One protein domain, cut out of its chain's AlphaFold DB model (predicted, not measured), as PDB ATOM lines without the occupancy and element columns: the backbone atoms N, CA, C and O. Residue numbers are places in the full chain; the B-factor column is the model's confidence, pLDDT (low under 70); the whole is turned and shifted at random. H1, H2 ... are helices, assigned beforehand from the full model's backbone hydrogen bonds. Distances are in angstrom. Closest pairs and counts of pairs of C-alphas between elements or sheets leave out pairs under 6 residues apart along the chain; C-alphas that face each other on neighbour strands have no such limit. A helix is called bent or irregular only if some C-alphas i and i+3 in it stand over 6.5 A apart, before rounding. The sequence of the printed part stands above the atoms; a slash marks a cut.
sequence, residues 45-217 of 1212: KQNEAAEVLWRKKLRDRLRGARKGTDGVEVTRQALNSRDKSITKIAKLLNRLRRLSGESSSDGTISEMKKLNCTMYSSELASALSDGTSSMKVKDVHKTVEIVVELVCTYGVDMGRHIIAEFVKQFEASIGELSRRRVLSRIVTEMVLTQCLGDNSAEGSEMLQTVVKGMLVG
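What this domain is: This is residues 45 to 217 of the 1212 residues of the protein "MIF4G domain-containing protein" of Perkinsus marinus (strain ATCC 50983 / TXsc) (UniProt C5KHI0). Five helices, H5 to H9, form an up-and-down bundle in which each runs against the one before it; H6 lies nearest the middle of the whole. The long helix H1 runs along H6 on one side, the helical hairpin H3 and H4 packs on H5 through H3, and H2 makes an outlying bridge between H1 and H3. The printed part has 173 residues with nine named helices, H1 to H9 in order, and no named strand; the class is all helix. The whole is compact, with a radius of gyration of the C-alphas of 15.9 A and spans of 49 by 33 by 31 A.

How they stand to each other: Start with H1, residues 45 to 67, whose residues 58 to 66 alone touch H6, residues 137 to 154; their closest C-alphas, of Ala 65 and Cys 152, are 5.5 A apart, and the helices run the same way at a shallow tilt of 15 degrees. Next comes H2, residues 72 to 80, which touches no helix but is near H6. H3, residues 86 to 96, and H4, residues 106 to 112, form a hairpin, with the closest C-alphas, of Leu 92 and Met 112, 7.5 A apart. H3 touches H5, residues 118 to 134, closest at the C-alphas of Leu 96 and Leu 128, 5.4 A apart. Look next at H7, residues 156 to 172: it touches H5, with the closest C-alphas, of Ala 125 and Ile 162, 4.8 A apart. H8, residues 177 to 192, touches H6 at a steep tilt of 42 degrees, closest at the C-alphas of Val 137 and Val 182, 5.5 A apart. H9, residues 201 to 215, forms a hairpin with H8; the closest C-alphas, of Val 191 and Gly 203, are 5.8 A apart. Every O i to N i+4 pair is within hydrogen-bond range in H1, H3, H4, H7 and H9; the counts are 4 of 5 in H2, 8 of 13 in H5, 12 of 14 in H6 and 11 of 12 in H8.

Where its parts are: Find C-alpha 45 at (-32.712, 45.903, -11.140); from there H1 runs 32.3 A to C-alpha 67. H5 spans 26.2 A and H6 26.4 A; both are irregular, with C-alphas 119 and 122 8.3 A apart and C-alphas 138 and 141 7.2 A apart. H7 spans 24.9 A, H8 22.5 A, and H9 20.9 A, ending at C-alpha 215, (-12.115, 66.378, -14.679).

The domain as a whole: The two C-alphas farthest apart, of Ser 81 and Gly 217, are 49.8 A apart. The printed part has no cut and no long link. Residues 45 to 50 and 67 to 74 stand free. The mean pLDDT of the printed part is 82.5; among the residues under 70 are 67 to 78.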
ATOM      1  N   LYS A  45     -32.781  46.422 -12.517       65.38
ATOM      2  CA  LYS A  45     -32.712  45.903 -11.140       65.38
ATOM      3  C   LYS A  45     -31.976  44.564 -11.044       65.38
ATOM      4  O   LYS A  45     -31.133  44.384 -10.172       65.38
ATOM      5  N   GLN A  46     -32.292  43.601 -11.911       69.62
ATOM      6  CA  GLN A  46     -31.673  42.272 -11.867       69.62
ATOM      7  C   GLN A  46     -30.179  42.307 -12.238       69.62
ATOM      8  O   GLN A  46     -29.400  41.556 -11.656       69.62
ATOM      9  N   ASN A  47     -29.760  43.186 -13.159       72.69
ATOM     10  CA  ASN A  47     -28.337  43.399 -13.447       72.69
ATOM     11  C   ASN A  47     -27.620  44.028 -12.243       72.69
ATOM     12  O   ASN A  47     -26.575  43.533 -11.833       72.69
ATOM     13  N   GLU A  48     -28.187  45.080 -11.649       72.94
ATOM     14  CA  GLU A  48     -27.612  45.762 -10.480       72.94
ATOM     15  C   GLU A  48     -27.523  44.835  -9.260       72.94
ATOM     16  O   GLU A  48     -26.474  44.754  -8.622       72.94
ATOM     17  N   ALA A  49     -28.564  44.043  -8.995       75.00
ATOM     18  CA  ALA A  49     -28.554  43.028  -7.945       75.00
ATOM     19  C   ALA A  49     -27.499  41.934  -8.200       75.00
ATOM     20  O   ALA A  49     -26.751  41.576  -7.289       75.00
ATOM     21  N   ALA A  50     -27.381  41.430  -9.436       80.44
ATOM     22  CA  ALA A  50     -26.347  40.456  -9.799       80.44
ATOM     23  C   ALA A  50     -24.928  41.020  -9.604       80.44
ATOM     24  O   ALA A  50     -24.024  40.308  -9.168       80.44
ATOM     25  N   GLU A  51     -24.737  42.309  -9.875       83.19
ATOM     26  CA  GLU A  51     -23.473  43.017  -9.690       83.19
ATOM     27  C   GLU A  51     -23.113  43.249  -8.216       83.19
ATOM     28  O   GLU A  51     -21.956  43.067  -7.833       83.19
ATOM     29  N   VAL A  52     -24.084  43.603  -7.367       82.25
ATOM     30  CA  VAL A  52     -23.892  43.690  -5.906       82.25
ATOM     31  C   VAL A  52     -23.517  42.319  -5.334       82.25
ATOM     32  O   VAL A  52     -22.526  42.205  -4.608       82.25
ATOM     33  N   LEU A  53     -24.238  41.261  -5.724       83.94
ATOM     34  CA  LEU A  53     -23.948  39.883  -5.313       83.94
ATOM     35  C   LEU A  53     -22.569  39.405  -5.798       83.94
ATOM     36  O   LEU A  53     -21.855  38.728  -5.055       83.94
ATOM     37  N   TRP A  54     -22.159  39.781  -7.012       89.38
ATOM     38  CA  TRP A  54     -20.829  39.479  -7.546       89.38
ATOM     39  C   TRP A  54     -19.717  40.167  -6.737       89.38
ATOM     40  O   TRP A  54     -18.772  39.493  -6.319       89.38
ATOM     41  N   ARG A  55     -19.855  41.465  -6.413       88.75
ATOM     42  CA  ARG A  55     -18.891  42.173  -5.544       88.75
ATOM     43  C   ARG A  55     -18.829  41.562  -4.144       88.75
ATOM     44  O   ARG A  55     -17.730  41.338  -3.637       88.75
ATOM     45  N   LYS A  56     -19.980  41.222  -3.551       86.81
ATOM     46  CA  LYS A  56     -20.059  40.555  -2.242       86.81
ATOM     47  C   LYS A  56     -19.328  39.210  -2.241       86.81
ATOM     48  O   LYS A  56     -18.428  39.011  -1.430       86.81
ATOM     49  N   LYS A  57     -19.583  38.354  -3.240       90.19
ATOM     50  CA  LYS A  57     -18.870  37.078  -3.436       90.19
ATOM     51  C   LYS A  57     -17.346  37.254  -3.508       90.19
ATOM     52  O   LYS A  57     -16.614  36.388  -3.034       90.19
ATOM     53  N   LEU A  58     -16.844  38.339  -4.102       89.94
ATOM     54  CA  LEU A  58     -15.404  38.623  -4.155       89.94
ATOM     55  C   LEU A  58     -14.856  39.145  -2.816       89.94
ATOM     56  O   LEU A  58     -13.800  38.675  -2.384       89.94
ATOM     57  N   ARG A  59     -15.587  40.026  -2.117       88.19
ATOM     58  CA  ARG A  59     -15.238  40.469  -0.754       88.19
ATOM     59  C   ARG A  59     -15.181  39.302   0.228       88.19
ATOM     60  O   ARG A  59     -14.202  39.187   0.959       88.19
ATOM     61  N   ASP A  60     -16.163  38.404   0.212       86.31
ATOM     62  CA  ASP A  60     -16.210  37.235   1.103       86.31
ATOM     63  C   ASP A  60     -15.002  36.312   0.901       86.31
ATOM     64  O   ASP A  60     -14.419  35.816   1.867       86.31
ATOM     65  N   ARG A  61     -14.550  36.141  -0.349       86.69
ATOM     66  CA  ARG A  61     -13.330  35.381  -0.666       86.69
ATOM     67  C   ARG A  61     -12.065  36.050  -0.123       86.69
ATOM     68  O   ARG A  61     -11.228  35.356   0.452       86.69
ATOM     69  N   LEU A  62     -11.938  37.372  -0.258       86.12
ATOM     70  CA  LEU A  62     -10.816  38.137   0.307       86.12
ATOM     71  C   LEU A  62     -10.825  38.109   1.842       86.12
ATOM     72  O   LEU A  62      -9.785  37.891   2.459       86.12
ATOM     73  N   ARG A  63     -11.999  38.258   2.466       83.88
ATOM     74  CA  ARG A  63     -12.189  38.130   3.920       83.88
ATOM     75  C   ARG A  63     -11.839  36.729   4.413       83.88
ATOM     76  O   ARG A  63     -11.183  36.608   5.441       83.88
ATOM     77  N   GLY A  64     -12.221  35.684   3.678       81.38
ATOM     78  CA  GLY A  64     -11.843  34.300   3.972       81.38
ATOM     79  C   GLY A  64     -10.331  34.074   3.904       81.38
ATOM     80  O   GLY A  64      -9.756  33.519   4.837       81.38
ATOM     81  N   ALA A  65      -9.671  34.581   2.856       76.94
ATOM     82  CA  ALA A  65      -8.213  34.515   2.724       76.94
ATOM     83  C   ALA A  65      -7.481  35.271   3.852       76.94
ATOM     84  O   ALA A  65      -6.471  34.785   4.351       76.94
ATOM     85  N   ARG A  66      -8.016  36.418   4.303       75.94
ATOM     86  CA  ARG A  66      -7.484  37.190   5.444       75.94
ATOM     87  C   ARG A  66      -7.738  36.521   6.797       75.94
ATOM     88  O   ARG A  66      -6.857  36.520   7.638       75.94
ATOM     89  N   LYS A  67      -8.912  35.929   7.035       66.88
ATOM     90  CA  LYS A  67      -9.224  35.277   8.326       66.88
ATOM     91  C   LYS A  67      -8.459  33.969   8.556       66.88
ATOM     92  O   LYS A  67      -8.365  33.530   9.693       66.88
ATOM     93  N   GLY A  68      -7.894  33.365   7.509       55.34
ATOM     94  CA  GLY A  68      -6.996  32.213   7.629       55.34
ATOM     95  C   GLY A  68      -5.580  32.544   8.128       55.34
ATOM     96  O   GLY A  68      -4.761  31.632   8.243       55.34
ATOM     97  N   THR A  69      -5.244  33.813   8.400       50.62
ATOM     98  CA  THR A  69      -3.871  34.227   8.738       50.62
ATOM     99  C   THR A  69      -3.541  34.196  10.234       50.62
ATOM    100  O   THR A  69      -3.007  35.168  10.757       50.62
ATOM    101  N   ASP A  70      -3.724  33.042  10.879       41.31
ATOM    102  CA  ASP A  70      -2.788  32.601  11.937       41.31
ATOM    103  C   ASP A  70      -1.553  31.889  11.323       41.31
ATOM    104  O   ASP A  70      -0.651  31.438  12.024       41.31
ATOM    105  N   GLY A  71      -1.487  31.781   9.985       44.03
ATOM    106  CA  GLY A  71      -0.488  31.001   9.247       44.03
ATOM    107  C   GLY A  71       0.294  31.764   8.170       44.03
ATOM    108  O   GLY A  71       0.278  31.363   7.001       44.03
ATOM    109  N   VAL A  72       1.048  32.809   8.539       48.78
ATOM    110  CA  VAL A  72       2.089  33.379   7.647       48.78
ATOM    111  C   VAL A  72       3.142  32.307   7.285       48.78
ATOM    112  O   VAL A  72       3.581  32.228   6.135       48.78
ATOM    113  N   GLU A  73       3.453  31.406   8.226       44.06
ATOM    114  CA  GLU A  73       4.252  30.182   8.030       44.06
ATOM    115  C   GLU A  73       3.615  29.217   7.006       44.06
ATOM    116  O   GLU A  73       4.246  28.806   6.026       44.06
ATOM    117  N   VAL A  74       2.335  28.877   7.215       45.84
ATOM    118  CA  VAL A  74       1.601  27.842   6.460       45.84
ATOM    119  C   VAL A  74       1.465  28.230   4.986       45.84
ATOM    120  O   VAL A  74       1.649  27.405   4.088       45.84
ATOM    121  N   THR A  75       1.218  29.515   4.722       55.88
ATOM    122  CA  THR A  75       1.055  30.038   3.360       55.88
ATOM    123  C   THR A  75       2.371  29.970   2.575       55.88
ATOM    124  O   THR A  75       2.376  29.597   1.401       55.88
ATOM    125  N   ARG A  76       3.518  30.236   3.219       58.66
ATOM    126  CA  ARG A  76       4.851  30.107   2.597       58.66
ATOM    127  C   ARG A  76       5.217  28.656   2.279       58.66
ATOM    128  O   ARG A  76       5.780  28.403   1.213       58.66
ATOM    129  N   GLN A  77       4.872  27.701   3.143       60.44
ATOM    130  CA  GLN A  77       5.069  26.274   2.856       60.44
ATOM    131  C   GLN A  77       4.193  25.806   1.679       60.44
ATOM    132  O   GLN A  77       4.707  25.198   0.738       60.44
ATOM    133  N   ALA A  78       2.907  26.177   1.661       65.50
ATOM    134  CA  ALA A  78       1.970  25.831   0.585       65.50
ATOM    135  C   ALA A  78       2.262  26.522  -0.765       65.50
ATOM    136  O   ALA A  78       1.872  26.015  -1.817       65.50
ATOM    137  N   LEU A  79       2.947  27.670  -0.768       73.69
ATOM    138  CA  LEU A  79       3.464  28.298  -1.990       73.69
ATOM    139  C   LEU A  79       4.760  27.632  -2.473       73.69
ATOM    140  O   LEU A  79       5.002  27.560  -3.678       73.69
ATOM    141  N   ASN A  80       5.600  27.125  -1.570       75.94
ATOM    142  CA  ASN A  80       6.858  26.472  -1.940       75.94
ATOM    143  C   ASN A  80       6.678  25.114  -2.631       75.94
ATOM    144  O   ASN A  80       7.549  24.746  -3.417       75.94
ATOM    145  N   SER A  81       5.560  24.418  -2.398       76.50
ATOM    146  CA  SER A  81       5.190  23.172  -3.087       76.50
ATOM    147  C   SER A  81       4.552  23.374  -4.472       76.50
ATOM    148  O   SER A  81       4.315  22.395  -5.180       76.50
ATOM    149  N   ARG A  82       4.277  24.620  -4.886       84.81
ATOM    150  CA  ARG A  82       3.765  24.941  -6.229       84.81
ATOM    151  C   ARG A  82       4.884  25.001  -7.270       84.81
ATOM    152  O   ARG A  82       6.052  25.221  -6.957       84.81
ATOM    153  N   ASP A  83       4.499  24.846  -8.532       82.75
ATOM    154  CA  ASP A  83       5.420  24.771  -9.661       82.75
ATOM    155  C   ASP A  83       6.106  26.127  -9.934       82.75
ATOM    156  O   ASP A  83       5.448  27.158 -10.093       82.75
ATOM    157  N   LYS A  84       7.444  26.113  -9.986       86.62
ATOM    158  CA  LYS A  84       8.326  27.276 -10.211       86.62
ATOM    159  C   LYS A  84       8.851  27.352 -11.657       86.62
ATOM    160  O   LYS A  84       9.796  28.083 -11.943       86.62
ATOM    161  N   SER A  85       8.278  26.580 -12.582       87.75
ATOM    162  CA  SER A  85       8.711  26.500 -13.979       87.75
ATOM    163  C   SER A  85       8.581  27.842 -14.711       87.75
ATOM    164  O   SER A  85       7.484  28.284 -15.063       87.75
ATOM    165  N   ILE A  86       9.731  28.448 -15.022       85.69
ATOM    166  CA  ILE A  86       9.852  29.733 -15.732       85.69
ATOM    167  C   ILE A  86       9.062  29.724 -17.051       85.69
ATOM    168  O   ILE A  86       8.395  30.700 -17.381       85.69
ATOM    169  N   THR A  87       9.055  28.610 -17.792       88.06
ATOM    170  CA  THR A  87       8.320  28.508 -19.067       88.06
ATOM    171  C   THR A  87       6.801  28.493 -18.885       88.06
ATOM    172  O   THR A  87       6.082  28.992 -19.752       88.06
ATOM    173  N   LYS A  88       6.286  27.972 -17.761       87.56
ATOM    174  CA  LYS A  88       4.853  28.038 -17.425       87.56
ATOM    175  C   LYS A  88       4.462  29.427 -16.915       87.56
ATOM    176  O   LYS A  88       3.420  29.937 -17.315       87.56
ATOM    177  N   ILE A  89       5.325  30.076 -16.131       87.50
ATOM    178  CA  ILE A  89       5.128  31.463 -15.677       87.50
ATOM    179  C   ILE A  89       5.145  32.432 -16.874       87.50
ATOM    180  O   ILE A  89       4.254  33.266 -17.002       87.50
ATOM    181  N   ALA A  90       6.067  32.267 -17.828       87.56
ATOM    182  CA  ALA A  90       6.101  33.058 -19.061       87.56
ATOM    183  C   ALA A  90       4.843  32.864 -19.936       87.56
ATOM    184  O   ALA A  90       4.353  33.822 -20.542       87.56
ATOM    185  N   LYS A  91       4.278  31.646 -19.976       88.50
ATOM    186  CA  LYS A  91       2.976  31.387 -20.618       88.50
ATOM    187  C   LYS A  91       1.839  32.124 -19.907       88.50
ATOM    188  O   LYS A  91       1.050  32.769 -20.593       88.50
ATOM    189  N   LEU A  92       1.793  32.095 -18.571       88.25
ATOM    190  CA  LEU A  92       0.815  32.854 -17.782       88.25
ATOM    191  C   LEU A  92       0.925  34.363 -18.060       88.25
ATOM    192  O   LEU A  92      -0.079  34.990 -18.380       88.25
ATOM    193  N   LEU A  93       2.128  34.943 -18.041       89.88
ATOM    194  CA  LEU A  93       2.342  36.368 -18.340       89.88
ATOM    195  C   LEU A  93       1.847  36.750 -19.746       89.88
ATOM    196  O   LEU A  93       1.131  37.736 -19.911       89.88
ATOM    197  N   ASN A  94       2.151  35.944 -20.769       88.81
ATOM    198  CA  ASN A  94       1.659  36.188 -22.130       88.81
ATOM    199  C   ASN A  94       0.140  36.006 -22.275       88.81
ATOM    200  O   ASN A  94      -0.469  36.651 -23.131       88.81
ATOM    201  N   ARG A  95      -0.472  35.164 -21.438       86.81
ATOM    202  CA  ARG A  95      -1.925  34.994 -21.339       86.81
ATOM    203  C   ARG A  95      -2.588  36.219 -20.700       86.81
ATOM    204  O   ARG A  95      -3.540  36.753 -21.264       86.81
ATOM    205  N   LEU A  96      -2.020  36.747 -19.611       87.44
ATOM    206  CA  LEU A  96      -2.485  37.980 -18.955       87.44
ATOM    207  C   LEU A  96      -2.447  39.201 -19.896       87.44
ATOM    208  O   LEU A  96      -3.404  39.972 -19.941       87.44
ATOM    209  N   ARG A  97      -1.427  39.306 -20.760       89.44
ATOM    210  CA  ARG A  97      -1.370  40.329 -21.827       89.44
ATOM    211  C   ARG A  97      -2.466  40.200 -22.897       89.44
ATOM    212  O   ARG A  97      -2.637  41.114 -23.700       89.44
ATOM    213  N   ARG A  98      -3.181  39.070 -22.972       84.75
ATOM    214  CA  ARG A  98      -4.145  38.739 -24.043       84.75
ATOM    215  C   ARG A  98      -5.547  38.377 -23.534       84.75
ATOM    216  O   ARG A  98      -6.348  37.833 -24.295       84.75
ATOM    217  N   LEU A  99      -5.885  38.755 -22.297       80.69
ATOM    218  CA  LEU A  99      -7.165  38.428 -21.643       80.69
ATOM    219  C   LEU A  99      -8.418  38.789 -22.457       80.69
ATOM    220  O   LEU A  99      -9.446  38.129 -22.309       80.69
ATOM    221  N   SER A 100      -8.356  39.791 -23.342       76.50
ATOM    222  CA  SER A 100      -9.458  40.192 -24.237       76.50
ATOM    223  C   SER A 100     -10.033  39.025 -25.070       76.50
ATOM    224  O   SER A 100     -11.240  38.977 -25.316       76.50
ATOM    225  N   GLY A 101      -9.201  38.039 -25.435       68.25
ATOM    226  CA  GLY A 101      -9.602  36.875 -26.236       68.25
ATOM    227  C   GLY A 101     -10.325  35.750 -25.479       68.25
ATOM    228  O   GLY A 101     -10.891  34.870 -26.120       68.25
ATOM    229  N   GLU A 102     -10.324  35.758 -24.143       70.69
ATOM    230  CA  GLU A 102     -10.842  34.640 -23.338       70.69
ATOM    231  C   GLU A 102     -12.296  34.825 -22.885       70.69
ATOM    232  O   GLU A 102     -12.736  35.935 -22.566       70.69
ATOM    233  N   SER A 103     -13.047  33.719 -22.848       65.56
ATOM    234  CA  SER A 103     -14.478  33.688 -22.517       65.56
ATOM    235  C   SER A 103     -14.788  33.580 -21.019       65.56
ATOM    236  O   SER A 103     -15.855  34.032 -20.616       65.56
ATOM    237  N   SER A 104     -13.883  33.030 -20.200       74.19
ATOM    238  CA  SER A 104     -13.991  32.984 -18.731       74.19
ATOM    239  C   SER A 104     -12.622  33.168 -18.065       74.19
ATOM    240  O   SER A 104     -11.592  32.862 -18.662       74.19
ATOM    241  N   SER A 105     -12.620  33.646 -16.819       81.62
ATOM    242  CA  SER A 105     -11.457  33.753 -15.927       81.62
ATOM    243  C   SER A 105     -10.996  32.397 -15.359       81.62
ATOM    244  O   SER A 105      -9.825  32.253 -14.996       81.62
ATOM    245  N   ASP A 106     -11.880  31.390 -15.315       82.38
ATOM    246  CA  ASP A 106     -11.661  30.105 -14.624       82.38
ATOM    247  C   ASP A 106     -10.392  29.364 -15.074       82.38
ATOM    248  O   ASP A 106      -9.668  28.789 -14.256       82.38
ATOM    249  N   GLY A 107     -10.103  29.380 -16.381       82.50
ATOM    250  CA  GLY A 107      -8.933  28.711 -16.956       82.50
ATOM    251  C   GLY A 107      -7.621  29.312 -16.451       82.50
ATOM    252  O   GLY A 107      -6.745  28.590 -15.975       82.50
ATOM    253  N   THR A 108      -7.522  30.642 -16.480       84.50
ATOM    254  CA  THR A 108      -6.368  31.404 -15.980       84.50
ATOM    255  C   THR A 108      -6.211  31.236 -14.468       84.50
ATOM    256  O   THR A 108      -5.108  30.998 -13.982       84.50
ATOM    257  N   ILE A 109      -7.319  31.273 -13.720       85.81
ATOM    258  CA  ILE A 109      -7.347  31.057 -12.263       85.81
ATOM    259  C   ILE A 109      -6.856  29.644 -11.892       85.81
ATOM    260  O   ILE A 109      -6.071  29.486 -10.953       85.81
ATOM    261  N   SER A 110      -7.267  28.610 -12.634       85.06
ATOM    262  CA  SER A 110      -6.850  27.216 -12.402       85.06
ATOM    263  C   SER A 110      -5.360  26.976 -12.678       85.06
ATOM    264  O   SER A 110      -4.721  26.174 -11.992       85.06
ATOM    265  N   GLU A 111      -4.777  27.677 -13.654       84.50
ATOM    266  CA  GLU A 111      -3.330  27.656 -13.909       84.50
ATOM    267  C   GLU A 111      -2.557  28.414 -12.825       84.50
ATOM    268  O   GLU A 111      -1.577  27.898 -12.285       84.50
ATOM    269  N   MET A 112      -3.038  29.594 -12.436       83.19
ATOM    270  CA  MET A 112      -2.405  30.443 -11.428       83.19
ATOM    271  C   MET A 112      -2.331  29.784 -10.042       83.19
ATOM    272  O   MET A 112      -1.334  29.936  -9.339       83.19
ATOM    273  N   LYS A 113      -3.329  28.969  -9.669       84.06
ATOM    274  CA  LYS A 113      -3.313  28.168  -8.427       84.06
ATOM    275  C   LYS A 113      -2.214  27.104  -8.377       84.06
ATOM    276  O   LYS A 113      -1.841  26.684  -7.285       84.06
ATOM    277  N   LYS A 114      -1.697  26.664  -9.528       85.62
ATOM    278  CA  LYS A 114      -0.664  25.614  -9.633       85.62
ATOM    279  C   LYS A 114       0.759  26.174  -9.634       85.62
ATOM    280  O   LYS A 114       1.701  25.417  -9.409       85.62
ATOM    281  N   LEU A 115       0.912  27.472  -9.894       85.25
ATOM    282  CA  LEU A 115       2.198  28.146 -10.052       85.25
ATOM    283  C   LEU A 115       2.582  28.936  -8.796       85.25
ATOM    284  O   LEU A 115       1.723  29.417  -8.052       85.25
ATOM    285  N   ASN A 116       3.888  29.084  -8.581       86.31
ATOM    286  CA  ASN A 116       4.454  30.043  -7.643       86.31
ATOM    287  C   ASN A 116       5.058  31.219  -8.422       86.31
ATOM    288  O   ASN A 116       6.044  31.057  -9.140       86.31
ATOM    289  N   CYS A 117       4.473  32.404  -8.256       82.19
ATOM    290  CA  CYS A 117       4.902  33.634  -8.913       82.19
ATOM    291  C   CYS A 117       5.403  34.703  -7.921       82.19
ATOM    292  O   CYS A 117       5.391  35.880  -8.267       82.19
ATOM    293  N   THR A 118       5.858  34.335  -6.711       82.19
ATOM    294  CA  THR A 118       6.295  35.320  -5.693       82.19
ATOM    295  C   THR A 118       7.427  36.234  -6.168       82.19
ATOM    296  O   THR A 118       7.495  37.376  -5.736       82.19
ATOM    297  N   MET A 119       8.296  35.748  -7.060       84.56
ATOM    298  CA  MET A 119       9.406  36.517  -7.647       84.56
ATOM    299  C   MET A 119       9.009  37.348  -8.883       84.56
ATOM    300  O   MET A 119       9.874  37.973  -9.476       84.56
ATOM    301  N   TYR A 120       7.735  37.323  -9.293       86.38
ATOM    302  CA  TYR A 120       7.237  37.911 -10.546       86.38
ATOM    303  C   TYR A 120       6.079  38.902 -10.316       86.38
ATOM    304  O   TYR A 120       5.232  39.092 -11.189       86.38
ATOM    305  N   SER A 121       5.975  39.499  -9.124       83.56
ATOM    306  CA  SER A 121       4.873  40.404  -8.758       83.56
ATOM    307  C   SER A 121       4.813  41.652  -9.652       83.56
ATOM    308  O   SER A 121       3.736  42.022 -10.126       83.56
ATOM    309  N   SER A 122       5.966  42.251  -9.956       86.25
ATOM    310  CA  SER A 122       6.120  43.368 -10.899       86.25
ATOM    311  C   SER A 122       5.697  43.005 -12.324       86.25
ATOM    312  O   SER A 122       4.957  43.742 -12.973       86.25
ATOM    313  N   GLU A 123       6.128  41.844 -12.808       90.06
ATOM    314  CA  GLU A 123       5.870  41.345 -14.154       90.06
ATOM    315  C   GLU A 123       4.402  40.966 -14.334       90.06
ATOM    316  O   GLU A 123       3.840  41.208 -15.399       90.06
ATOM    317  N   LEU A 124       3.762  40.418 -13.298       88.75
ATOM    318  CA  LEU A 124       2.324  40.156 -13.265       88.75
ATOM    319  C   LEU A 124       1.512  41.459 -13.332       88.75
ATOM    320  O   LEU A 124       0.575  41.544 -14.126       88.75
ATOM    321  N   ALA A 125       1.883  42.479 -12.546       89.19
ATOM    322  CA  ALA A 125       1.239  43.794 -12.586       89.19
ATOM    323  C   ALA A 125       1.409  44.466 -13.962       89.19
ATOM    324  O   ALA A 125       0.423  44.898 -14.563       89.19
ATOM    325  N   SER A 126       2.628  44.471 -14.516       89.38
ATOM    326  CA  SER A 126       2.904  44.973 -15.869       89.38
ATOM    327  C   SER A 126       2.137  44.193 -16.943       89.38
ATOM    328  O   SER A 126       1.473  44.815 -17.765       89.38
ATOM    329  N   ALA A 127       2.133  42.857 -16.917       89.94
ATOM    330  CA  ALA A 127       1.448  42.038 -17.919       89.94
ATOM    331  C   ALA A 127      -0.080  42.227 -17.915       89.94
ATOM    332  O   ALA A 127      -0.704  42.212 -18.979       89.94
ATOM    333  N   LEU A 128      -0.684  42.432 -16.738       90.19
ATOM    334  CA  LEU A 128      -2.087  42.838 -16.615       90.19
ATOM    335  C   LEU A 128      -2.320  44.230 -17.218       90.19
ATOM    336  O   LEU A 128      -3.289  44.426 -17.951       90.19
ATOM    337  N   SER A 129      -1.426  45.182 -16.935       88.69
ATOM    338  CA  SER A 129      -1.530  46.573 -17.392       88.69
ATOM    339  C   SER A 129      -1.347  46.725 -18.906       88.69
ATOM    340  O   SER A 129      -2.153  47.399 -19.553       88.69
ATOM    341  N   ASP A 130      -0.383  46.015 -19.502       88.25
ATOM    342  CA  ASP A 130      -0.173  45.909 -20.954       88.25
ATOM    343  C   ASP A 130      -1.465  45.466 -21.669       88.25
ATOM    344  O   ASP A 130      -1.880  46.051 -22.677       88.25
ATOM    345  N   GLY A 131      -2.129  44.443 -21.112       84.62
ATOM    346  CA  GLY A 131      -3.329  43.825 -21.678       84.62
ATOM    347  C   GLY A 131      -4.522  44.778 -21.804       84.62
ATOM    348  O   GLY A 131      -5.318  44.630 -22.740       84.62
ATOM    349  N   THR A 132      -4.612  45.795 -20.934       85.62
ATOM    350  CA  THR A 132      -5.714  46.782 -20.905       85.62
ATOM    351  C   THR A 132      -5.895  47.525 -22.227       85.62
ATOM    352  O   THR A 132      -7.023  47.852 -22.591       85.62
ATOM    353  N   SER A 133      -4.816  47.700 -22.993       84.38
ATOM    354  CA  SER A 133      -4.804  48.337 -24.317       84.38
ATOM    355  C   SER A 133      -5.703  47.625 -25.342       84.38
ATOM    356  O   SER A 133      -6.208  48.243 -26.275       84.38
ATOM    357  N   SER A 134      -5.920  46.315 -25.169       83.88
ATOM    358  CA  SER A 134      -6.728  45.466 -26.063       83.88
ATOM    359  C   SER A 134      -8.122  45.125 -25.518       83.88
ATOM    360  O   SER A 134      -8.917  44.458 -26.191       83.88
ATOM    361  N   MET A 135      -8.414  45.526 -24.280       86.81
ATOM    362  CA  MET A 135      -9.630  45.152 -23.561       86.81
ATOM    363  C   MET A 135     -10.815  46.055 -23.910       86.81
ATOM    364  O   MET A 135     -10.669  47.222 -24.274       86.81
ATOM    365  N   LYS A 136     -12.026  45.519 -23.750       86.12
ATOM    366  CA  LYS A 136     -13.280  46.274 -23.788       86.12
ATOM    367  C   LYS A 136     -13.906  46.302 -22.395       86.12
ATOM    368  O   LYS A 136     -13.561  45.525 -21.515       86.12
ATOM    369  N   VAL A 137     -14.900  47.166 -22.205       84.38
ATOM    370  CA  VAL A 137     -15.623  47.319 -20.925       84.38
ATOM    371  C   VAL A 137     -16.236  46.002 -20.410       84.38
ATOM    372  O   VAL A 137     -16.283  45.781 -19.206       84.38
ATOM    373  N   LYS A 138     -16.639  45.094 -21.310       84.50
ATOM    374  CA  LYS A 138     -17.120  43.740 -20.969       84.50
ATOM    375  C   LYS A 138     -16.058  42.836 -20.319       84.50
ATOM    376  O   LYS A 138     -16.404  41.824 -19.724       84.50
ATOM    377  N   ASP A 139     -14.777  43.169 -20.466       88.12
ATOM    378  CA  ASP A 139     -13.653  42.346 -20.024       88.12
ATOM    379  C   ASP A 139     -13.189  42.707 -18.598       88.12
ATOM    380  O   ASP A 139     -12.315  42.040 -18.054       88.12
ATOM    381  N   VAL A 140     -13.792  43.728 -17.974       89.56
ATOM    382  CA  VAL A 140     -13.429  44.220 -16.633       89.56
ATOM    383  C   VAL A 140     -13.619  43.141 -15.560       89.56
ATOM    384  O   VAL A 140     -12.685  42.889 -14.802       89.56
ATOM    385  N   HIS A 141     -14.771  42.457 -15.513       89.44
ATOM    386  CA  HIS A 141     -15.072  41.492 -14.441       89.44
ATOM    387  C   HIS A 141     -14.065  40.336 -14.381       89.44
ATOM    388  O   HIS A 141     -13.534  40.056 -13.309       89.44
ATOM    389  N   LYS A 142     -13.719  39.720 -15.523       88.88
ATOM    390  CA  LYS A 142     -12.731  38.624 -15.557       88.88
ATOM    391  C   LYS A 142     -11.341  39.072 -15.092       88.88
ATOM    392  O   LYS A 142     -10.651  38.309 -14.423       88.88
ATOM    393  N   THR A 143     -10.939  40.309 -15.392       90.88
ATOM    394  CA  THR A 143      -9.667  40.862 -14.905       90.88
ATOM    395  C   THR A 143      -9.714  41.111 -13.400       90.88
ATOM    396  O   THR A 143      -8.773  40.741 -12.705       90.88
ATOM    397  N   VAL A 144     -10.817  41.647 -12.868       92.31
ATOM    398  CA  VAL A 144     -10.997  41.839 -11.417       92.31
ATOM    399  C   VAL A 144     -11.003  40.497 -10.674       92.31
ATOM    400  O   VAL A 144     -10.350  40.380  -9.647       92.31
ATOM    401  N   GLU A 145     -11.640  39.453 -11.209       91.81
ATOM    402  CA  GLU A 145     -11.617  38.099 -10.627       91.81
ATOM    403  C   GLU A 145     -10.204  37.499 -10.555       91.81
ATOM    404  O   GLU A 145      -9.836  36.902  -9.540       91.81
ATOM    405  N   ILE A 146      -9.395  37.691 -11.603       90.81
ATOM    406  CA  ILE A 146      -7.983  37.277 -11.629       90.81
ATOM    407  C   ILE A 146      -7.169  38.078 -10.601       90.81
ATOM    408  O   ILE A 146      -6.378  37.496  -9.860       90.81
ATOM    409  N   VAL A 147      -7.388  39.394 -10.504       91.19
ATOM    410  CA  VAL A 147      -6.721  40.256  -9.513       91.19
ATOM    411  C   VAL A 147      -7.105  39.870  -8.080       91.19
ATOM    412  O   VAL A 147      -6.228  39.772  -7.226       91.19
ATOM    413  N   VAL A 148      -8.377  39.571  -7.810       90.94
ATOM    414  CA  VAL A 148      -8.836  39.087  -6.498       90.94
ATOM    415  C   VAL A 148      -8.149  37.770  -6.127       90.94
ATOM    416  O   VAL A 148      -7.683  37.623  -5.003       90.94
ATOM    417  N   GLU A 149      -8.011  36.826  -7.061       88.25
ATOM    418  CA  GLU A 149      -7.296  35.566  -6.812       88.25
ATOM    419  C   GLU A 149      -5.780  35.773  -6.595       88.25
ATOM    420  O   GLU A 149      -5.184  35.089  -5.756       88.25
ATOM    421  N   LEU A 150      -5.154  36.741  -7.281       86.94
ATOM    422  CA  LEU A 150      -3.772  37.160  -7.009       86.94
ATOM    423  C   LEU A 150      -3.627  37.707  -5.583       86.94
ATOM    424  O   LEU A 150      -2.730  37.274  -4.862       86.94
ATOM    425  N   VAL A 151      -4.525  38.594  -5.148       88.06
ATOM    426  CA  VAL A 151      -4.520  39.163  -3.788       88.06
ATOM    427  C   VAL A 151      -4.789  38.089  -2.725       88.06
ATOM    428  O   VAL A 151      -4.105  38.064  -1.704       88.06
ATOM    429  N   CYS A 152      -5.701  37.143  -2.973       85.69
ATOM    430  CA  CYS A 152      -5.916  35.990  -2.087       85.69
ATOM    431  C   CYS A 152      -4.683  35.075  -1.968       85.69
ATOM    432  O   CYS A 152      -4.536  34.389  -0.962       85.69
ATOM    433  N   THR A 153      -3.820  35.028  -2.991       82.88
ATOM    434  CA  THR A 153      -2.644  34.139  -3.032       82.88
ATOM    435  C   THR A 153      -1.376  34.799  -2.482       82.88
ATOM    436  O   THR A 153      -0.585  34.135  -1.816       82.88
ATOM    437  N   TYR A 154      -1.166  36.083  -2.783       82.31
ATOM    438  CA  TYR A 154       0.087  36.807  -2.528       82.31
ATOM    439  C   TYR A 154      -0.056  37.957  -1.517       82.31
ATOM    440  O   TYR A 154       0.937  38.595  -1.179       82.31
ATOM    441  N   GLY A 155      -1.266  38.209  -1.009       82.38
ATOM    442  CA  GLY A 155      -1.544  39.238  -0.010       82.38
ATOM    443  C   GLY A 155      -1.891  40.611  -0.593       82.38
ATOM    444  O   GLY A 155      -1.926  40.830  -1.806       82.38
ATOM    445  N   VAL A 156      -2.171  41.552   0.312       83.50
ATOM    446  CA  VAL A 156      -2.665  42.905  -0.005       83.50
ATOM    447  C   VAL A 156      -1.645  43.735  -0.792       83.50
ATOM    448  O   VAL A 156      -2.030  44.516  -1.663       83.50
ATOM    449  N   ASP A 157      -0.348  43.515  -0.572       83.50
ATOM    450  CA  ASP A 157       0.714  44.238  -1.279       83.50
ATOM    451  C   ASP A 157       0.698  43.981  -2.789       83.50
ATOM    452  O   ASP A 157       0.988  44.886  -3.569       83.50
ATOM    453  N   MET A 158       0.260  42.795  -3.228       86.38
ATOM    454  CA  MET A 158       0.035  42.520  -4.649       86.38
ATOM    455  C   MET A 158      -1.064  43.427  -5.228       86.38
ATOM    456  O   MET A 158      -0.934  43.936  -6.340       86.38
ATOM    457  N   GLY A 159      -2.123  43.681  -4.454       87.38
ATOM    458  CA  GLY A 159      -3.205  44.596  -4.823       87.38
ATOM    459  C   GLY A 159      -2.708  46.030  -5.002       87.38
ATOM    460  O   GLY A 159      -3.040  46.656  -6.009       87.38
ATOM    461  N   ARG A 160      -1.857  46.508  -4.078       87.75
ATOM    462  CA  ARG A 160      -1.208  47.835  -4.127       87.75
ATOM    463  C   ARG A 160      -0.365  48.028  -5.391       87.75
ATOM    464  O   ARG A 160      -0.506  49.039  -6.073       87.75
ATOM    465  N   HIS A 161       0.468  47.045  -5.737       87.31
ATOM    466  CA  HIS A 161       1.322  47.119  -6.929       87.31
ATOM    467  C   HIS A 161       0.501  47.145  -8.230       87.31
ATOM    468  O   HIS A 161       0.804  47.923  -9.135       87.31
ATOM    469  N   ILE A 162      -0.562  46.335  -8.319       91.88
ATOM    470  CA  ILE A 162      -1.436  46.284  -9.502       91.88
ATOM    471  C   ILE A 162      -2.179  47.613  -9.705       91.88
ATOM    472  O   ILE A 162      -2.177  48.150 -10.813       91.88
ATOM    473  N   ILE A 163      -2.806  48.162  -8.656       90.88
ATOM    474  CA  ILE A 163      -3.593  49.397  -8.795       90.88
ATOM    475  C   ILE A 163      -2.706  50.603  -9.134       90.88
ATOM    476  O   ILE A 163      -3.090  51.407  -9.982       90.88
ATOM    477  N   ALA A 164      -1.499  50.696  -8.563       90.19
ATOM    478  CA  ALA A 164      -0.567  51.785  -8.841       90.19
ATOM    479  C   ALA A 164      -0.139  51.806 -10.320       90.19
ATOM    480  O   ALA A 164      -0.139  52.865 -10.951       90.19
ATOM    481  N   GLU A 165       0.146  50.640 -10.913       91.19
ATOM    482  CA  GLU A 165       0.468  50.554 -12.341       91.19
ATOM    483  C   GLU A 165      -0.757  50.851 -13.229       91.19
ATOM    484  O   GLU A 165      -0.603  51.480 -14.276       91.19
ATOM    485  N   PHE A 166      -1.981  50.486 -12.824       92.94
ATOM    486  CA  PHE A 166      -3.196  50.880 -13.555       92.94
ATOM    487  C   PHE A 166      -3.458  52.396 -13.515       92.94
ATOM    488  O   PHE A 166      -3.819  52.966 -14.546       92.94
ATOM    489  N   VAL A 167      -3.258  53.063 -12.371       91.12
ATOM    490  CA  VAL A 167      -3.395  54.530 -12.248       91.12
ATOM    491  C   VAL A 167      -2.362  55.238 -13.130       91.12
ATOM    492  O   VAL A 167      -2.719  56.102 -13.928       91.12
ATOM    493  N   LYS A 168      -1.102  54.793 -13.088       90.81
ATOM    494  CA  LYS A 168      -0.017  55.290 -13.948       90.81
ATOM    495  C   LYS A 168      -0.320  55.134 -15.445       90.81
ATOM    496  O   LYS A 168      -0.129  56.077 -16.213       90.81
ATOM    497  N   GLN A 169      -0.836  53.982 -15.885       90.25
ATOM    498  CA  GLN A 169      -1.263  53.820 -17.284       90.25
ATOM    499  C   GLN A 169      -2.493  54.675 -17.629       90.25
ATOM    500  O   GLN A 169      -2.624  55.115 -18.770       90.25
ATOM    501  N   PHE A 170      -3.391  54.941 -16.675       89.81
ATOM    502  CA  PHE A 170      -4.564  55.792 -16.898       89.81
ATOM    503  C   PHE A 170      -4.165  57.250 -17.174       89.81
ATOM    504  O   PHE A 170      -4.704  57.867 -18.101       89.81
ATOM    505  N   GLU A 171      -3.187  57.772 -16.429       86.44
ATOM    506  CA  GLU A 171      -2.594  59.095 -16.660       86.44
ATOM    507  C   GLU A 171      -1.854  59.171 -18.002       86.44
ATOM    508  O   GLU A 171      -1.965  60.173 -18.705       86.44
ATOM    509  N   ALA A 172      -1.170  58.098 -18.413       87.00
ATOM    510  CA  ALA A 172      -0.494  58.026 -19.711       87.00
ATOM    511  C   ALA A 172      -1.451  57.943 -20.924       87.00
ATOM    512  O   ALA A 172      -1.047  58.240 -22.045       87.00
ATOM    513  N   SER A 173      -2.718  57.555 -20.724       85.69
ATOM    514  CA  SER A 173      -3.675  57.234 -21.801       85.69
ATOM    515  C   SER A 173      -4.520  58.431 -22.291       85.69
ATOM    516  O   SER A 173      -5.663  58.247 -22.719       85.69
ATOM    517  N   ILE A 174      -4.026  59.672 -22.194       80.00
ATOM    518  CA  ILE A 174      -4.766  60.879 -22.630       80.00
ATOM    519  C   ILE A 174      -5.067  60.796 -24.138       80.00
ATOM    520  O   ILE A 174      -4.173  60.568 -24.945       80.00
ATOM    521  N   GLY A 175      -6.337  60.974 -24.519       75.00
ATOM    522  CA  GLY A 175      -6.813  60.794 -25.900       75.00
ATOM    523  C   GLY A 175      -7.209  59.354 -26.278       75.00
ATOM    524  O   GLY A 175      -7.757  59.138 -27.358       75.00
ATOM    525  N   GLU A 176      -7.003  58.366 -25.395       85.25
ATOM    526  CA  GLU A 176      -7.459  56.980 -25.585       85.25
ATOM    527  C   GLU A 176      -8.734  56.682 -24.774       85.25
ATOM    528  O   GLU A 176      -8.715  55.969 -23.764       85.25
ATOM    529  N   LEU A 177      -9.884  57.194 -25.236       85.50
ATOM    530  CA  LEU A 177     -11.193  57.012 -24.585       85.50
ATOM    531  C   LEU A 177     -11.490  55.558 -24.156       85.50
ATOM    532  O   LEU A 177     -11.983  55.320 -23.051       85.50
ATOM    533  N   SER A 178     -11.206  54.579 -25.022       87.62
ATOM    534  CA  SER A 178     -11.464  53.158 -24.746       87.62
ATOM    535  C   SER A 178     -10.647  52.641 -23.561       87.62
ATOM    536  O   SER A 178     -11.200  51.978 -22.684       87.62
ATOM    537  N   ARG A 179      -9.351  52.977 -23.511       89.12
ATOM    538  CA  ARG A 179      -8.426  52.508 -22.476       89.12
ATOM    539  C   ARG A 179      -8.681  53.215 -21.145       89.12
ATOM    540  O   ARG A 179      -8.804  52.538 -20.126       89.12
ATOM    541  N   ARG A 180      -8.917  54.537 -21.164       88.25
ATOM    542  CA  ARG A 180      -9.341  55.321 -19.981       88.25
ATOM    543  C   ARG A 180     -10.621  54.761 -19.347       88.25
ATOM    544  O   ARG A 180     -10.654  54.582 -18.133       88.25
ATOM    545  N   ARG A 181     -11.636  54.403 -20.148       90.25
ATOM    546  CA  ARG A 181     -12.892  53.778 -19.667       90.25
ATOM    547  C   ARG A 181     -12.711  52.379 -19.068       90.25
ATOM    548  O   ARG A 181     -13.485  52.003 -18.191       90.25
ATOM    549  N   VAL A 182     -11.750  51.589 -19.553       91.88
ATOM    550  CA  VAL A 182     -11.447  50.258 -18.995       91.88
ATOM    551  C   VAL A 182     -10.668  50.396 -17.690       91.88
ATOM    552  O   VAL A 182     -11.077  49.821 -16.685       91.88
ATOM    553  N   LEU A 183      -9.600  51.198 -17.681       91.94
ATOM    554  CA  LEU A 183      -8.760  51.416 -16.503       91.94
ATOM    555  C   LEU A 183      -9.546  52.042 -15.344       91.94
ATOM    556  O   LEU A 183      -9.474  51.526 -14.231       91.94
ATOM    557  N   SER A 184     -10.361  53.077 -15.592       91.50
ATOM    558  CA  SER A 184     -11.156  53.694 -14.521       91.50
ATOM    559  C   SER A 184     -12.172  52.728 -13.913       91.50
ATOM    560  O   SER A 184     -12.353  52.721 -12.696       91.50
ATOM    561  N   ARG A 185     -12.777  51.847 -14.722       91.31
ATOM    562  CA  ARG A 185     -13.650  50.769 -14.233       91.31
ATOM    563  C   ARG A 185     -12.881  49.735 -13.412       91.31
ATOM    564  O   ARG A 185     -13.304  49.459 -12.300       91.31
ATOM    565  N   ILE A 186     -11.745  49.217 -13.890       92.31
ATOM    566  CA  ILE A 186     -10.943  48.224 -13.144       92.31
ATOM    567  C   ILE A 186     -10.488  48.782 -11.787       92.31
ATOM    568  O   ILE A 186     -10.675  48.114 -10.773       92.31
ATOM    569  N   VAL A 187      -9.950  50.008 -11.757       91.81
ATOM    570  CA  VAL A 187      -9.540  50.687 -10.513       91.81
ATOM    571  C   VAL A 187     -10.726  50.821  -9.554       91.81
ATOM    572  O   VAL A 187     -10.596  50.487  -8.380       91.81
ATOM    573  N   THR A 188     -11.896  51.233 -10.056       91.38
ATOM    574  CA  THR A 188     -13.108  51.357  -9.231       91.38
ATOM    575  C   THR A 188     -13.541  50.002  -8.673       91.38
ATOM    576  O   THR A 188     -13.683  49.871  -7.463       91.38
ATOM    577  N   GLU A 189     -13.679  48.968  -9.510       91.62
ATOM    578  CA  GLU A 189     -14.064  47.628  -9.045       91.62
ATOM    579  C   GLU A 189     -13.101  47.085  -7.984       91.62
ATOM    580  O   GLU A 189     -13.562  46.576  -6.969       91.62
ATOM    581  N   MET A 190     -11.782  47.242  -8.160       90.88
ATOM    582  CA  MET A 190     -10.784  46.790  -7.178       90.88
ATOM    583  C   MET A 190     -10.939  47.454  -5.801       90.88
ATOM    584  O   MET A 190     -10.665  46.814  -4.780       90.88
ATOM    585  N   VAL A 191     -11.371  48.720  -5.764       89.00
ATOM    586  CA  VAL A 191     -11.680  49.440  -4.520       89.00
ATOM    587  C   VAL A 191     -12.986  48.914  -3.913       89.00
ATOM    588  O   VAL A 191     -12.990  48.527  -2.745       89.00
ATOM    589  N   LEU A 192     -14.060  48.776  -4.704       87.69
ATOM    590  CA  LEU A 192     -15.368  48.270  -4.238       87.69
ATOM    591  C   LEU A 192     -15.334  46.783  -3.802       87.69
ATOM    592  O   LEU A 192     -16.138  46.349  -2.969       87.69
ATOM    593  N   THR A 193     -14.400  45.985  -4.337       89.00
ATOM    594  CA  THR A 193     -14.115  44.610  -3.882       89.00
ATOM    595  C   THR A 193     -13.090  44.546  -2.747       89.00
ATOM    596  O   THR A 193     -12.764  43.448  -2.305       89.00
ATOM    597  N   GLN A 194     -12.592  45.681  -2.242       86.44
ATOM    598  CA  GLN A 194     -11.679  45.770  -1.093       86.44
ATOM    599  C   GLN A 194     -10.333  45.039  -1.298       86.44
ATOM    600  O   GLN A 194      -9.760  44.485  -0.354       86.44
ATOM    601  N   CYS A 195      -9.777  45.056  -2.518       85.69
ATOM    602  CA  CYS A 195      -8.486  44.418  -2.835       85.69
ATOM    603  C   CYS A 195      -7.297  44.982  -2.028       85.69
ATOM    604  O   CYS A 195      -6.295  44.291  -1.859       85.69
ATOM    605  N   LEU A 196      -7.416  46.206  -1.504       83.12
ATOM    606  CA  LEU A 196      -6.368  46.940  -0.776       83.12
ATOM    607  C   LEU A 196      -6.455  46.842   0.754       83.12
ATOM    608  O   LEU A 196      -5.691  47.495   1.457       83.12
ATOM    609  N   GLY A 197      -7.389  46.048   1.274       77.31
ATOM    610  CA  GLY A 197      -7.717  46.014   2.700       77.31
ATOM    611  C   GLY A 197      -9.156  46.453   2.950       77.31
ATOM    612  O   GLY A 197      -9.837  46.946   2.050       77.31
ATOM    613  N   ASP A 198      -9.622  46.244   4.173       69.31
ATOM    614  CA  ASP A 198     -10.881  46.810   4.646       69.31
ATOM    615  C   ASP A 198     -10.657  48.314   4.893       69.31
ATOM    616  O   ASP A 198      -9.730  48.680   5.612       69.31
ATOM    617  N   ASN A 199     -11.478  49.178   4.286       63.28
ATOM    618  CA  ASN A 199     -11.452  50.642   4.446       63.28
ATOM    619  C   ASN A 199     -10.066  51.313   4.263       63.28
ATOM    620  O   ASN A 199      -9.721  52.248   4.984       63.28
ATOM    621  N   SER A 200      -9.264  50.857   3.292       67.56
ATOM    622  CA  SER A 200      -7.956  51.470   3.003       67.56
ATOM    623  C   SER A 200      -8.096  52.839   2.322       67.56
ATOM    624  O   SER A 200      -8.522  52.926   1.168       67.56
ATOM    625  N   ALA A 201      -7.659  53.898   3.015       76.81
ATOM    626  CA  ALA A 201      -7.608  55.265   2.489       76.81
ATOM    627  C   ALA A 201      -6.765  55.384   1.200       76.81
ATOM    628  O   ALA A 201      -7.095  56.183   0.327       76.81
ATOM    629  N   GLU A 202      -5.740  54.534   1.043       79.19
ATOM    630  CA  GLU A 202      -4.889  54.454  -0.155       79.19
ATOM    631  C   GLU A 202      -5.724  54.195  -1.427       79.19
ATOM    632  O   GLU A 202      -5.483  54.782  -2.480       79.19
ATOM    633  N   GLY A 203      -6.742  53.328  -1.335       80.69
ATOM    634  CA  GLY A 203      -7.610  52.987  -2.465       80.69
ATOM    635  C   GLY A 203      -8.553  54.119  -2.855       80.69
ATOM    636  O   GLY A 203      -8.732  54.406  -4.041       80.69
ATOM    637  N   SER A 204      -9.111  54.792  -1.850       82.62
ATOM    638  CA  SER A 204      -9.953  55.973  -2.028       82.62
ATOM    639  C   SER A 204      -9.178  57.137  -2.658       82.62
ATOM    640  O   SER A 204      -9.678  57.764  -3.593       82.62
ATOM    641  N   GLU A 205      -7.930  57.376  -2.241       84.38
ATOM    642  CA  GLU A 205      -7.046  58.383  -2.847       84.38
ATOM    643  C   GLU A 205      -6.733  58.066  -4.321       84.38
ATOM    644  O   GLU A 205      -6.875  58.928  -5.191       84.38
ATOM    645  N   MET A 206      -6.383  56.815  -4.639       86.44
ATOM    646  CA  MET A 206      -6.100  56.391  -6.016       86.44
ATOM    647  C   MET A 206      -7.318  56.520  -6.942       86.44
ATOM    648  O   MET A 206      -7.188  57.001  -8.073       86.44
ATOM    649  N   LEU A 207      -8.513  56.156  -6.466       87.94
ATOM    650  CA  LEU A 207      -9.755  56.379  -7.206       87.94
ATOM    651  C   LEU A 207     -10.022  57.878  -7.406       87.94
ATOM    652  O   LEU A 207     -10.397  58.300  -8.502       87.94
ATOM    653  N   GLN A 208      -9.781  58.696  -6.380       86.19
ATOM    654  CA  GLN A 208      -9.932  60.143  -6.472       86.19
ATOM    655  C   GLN A 208      -8.979  60.754  -7.513       86.19
ATOM    656  O   GLN A 208      -9.396  61.644  -8.255       86.19
ATOM    657  N   THR A 209      -7.743  60.259  -7.623       87.81
ATOM    658  CA  THR A 209      -6.779  60.652  -8.667       87.81
ATOM    659  C   THR A 209      -7.286  60.300 -10.065       87.81
ATOM    660  O   THR A 209      -7.298  61.166 -10.939       87.81
ATOM    661  N   VAL A 210      -7.814  59.088 -10.274       89.62
ATOM    662  CA  VAL A 210      -8.411  58.683 -11.562       89.62
ATOM    663  C   VAL A 210      -9.615  59.552 -11.935       89.62
ATOM    664  O   VAL A 210      -9.702  60.025 -13.070       89.62
ATOM    665  N   VAL A 211     -10.530  59.822 -10.995       88.50
ATOM    666  CA  VAL A 211     -11.699  60.672 -11.273       88.50
ATOM    667  C   VAL A 211     -11.279  62.120 -11.526       88.50
ATOM    668  O   VAL A 211     -11.692  62.697 -12.530       88.50
ATOM    669  N   LYS A 212     -10.386  62.697 -10.710       85.69
ATOM    670  CA  LYS A 212      -9.797  64.025 -10.970       85.69
ATOM    671  C   LYS A 212      -9.094  64.074 -12.327       85.69
ATOM    672  O   LYS A 212      -9.230  65.072 -13.025       85.69
ATOM    673  N   GLY A 213      -8.433  63.000 -12.751       83.69
ATOM    674  CA  GLY A 213      -7.820  62.878 -14.073       83.69
ATOM    675  C   GLY A 213      -8.808  62.885 -15.249       83.69
ATOM    676  O   GLY A 213      -8.376  63.151 -16.365       83.69
ATOM    677  N   MET A 214     -10.111  62.643 -15.028       85.62
ATOM    678  CA  MET A 214     -11.189  62.855 -16.020       85.62
ATOM    679  C   MET A 214     -11.802  64.268 -15.968       85.62
ATOM    680  O   MET A 214     -12.489  64.666 -16.901       85.62
ATOM    681  N   LEU A 215     -11.585  65.018 -14.883       79.56
ATOM    682  CA  LEU A 215     -12.115  66.378 -14.679       79.56
ATOM    683  C   LEU A 215     -11.090  67.456 -15.042       79.56
ATOM    684  O   LEU A 215     -11.424  68.540 -15.513       79.56
ATOM    685  N   VAL A 216      -9.814  67.164 -14.817       64.94
ATOM    686  CA  VAL A 216      -8.690  68.021 -15.182       64.94
ATOM    687  C   VAL A 216      -8.355  67.761 -16.650       64.94
ATOM    688  O   VAL A 216      -7.318  67.180 -16.969       64.94
ATOM    689  N   GLY A 217      -9.258  68.189 -17.540       58.47
ATOM    690  CA  GLY A 217      -9.031  68.180 -18.985       58.47
ATOM    691  C   GLY A 217      -7.667  68.802 -19.288       58.47
ATOM    692  O   GLY A 217      -7.375  69.896 -18.803       58.47
TER     693      GLY A 217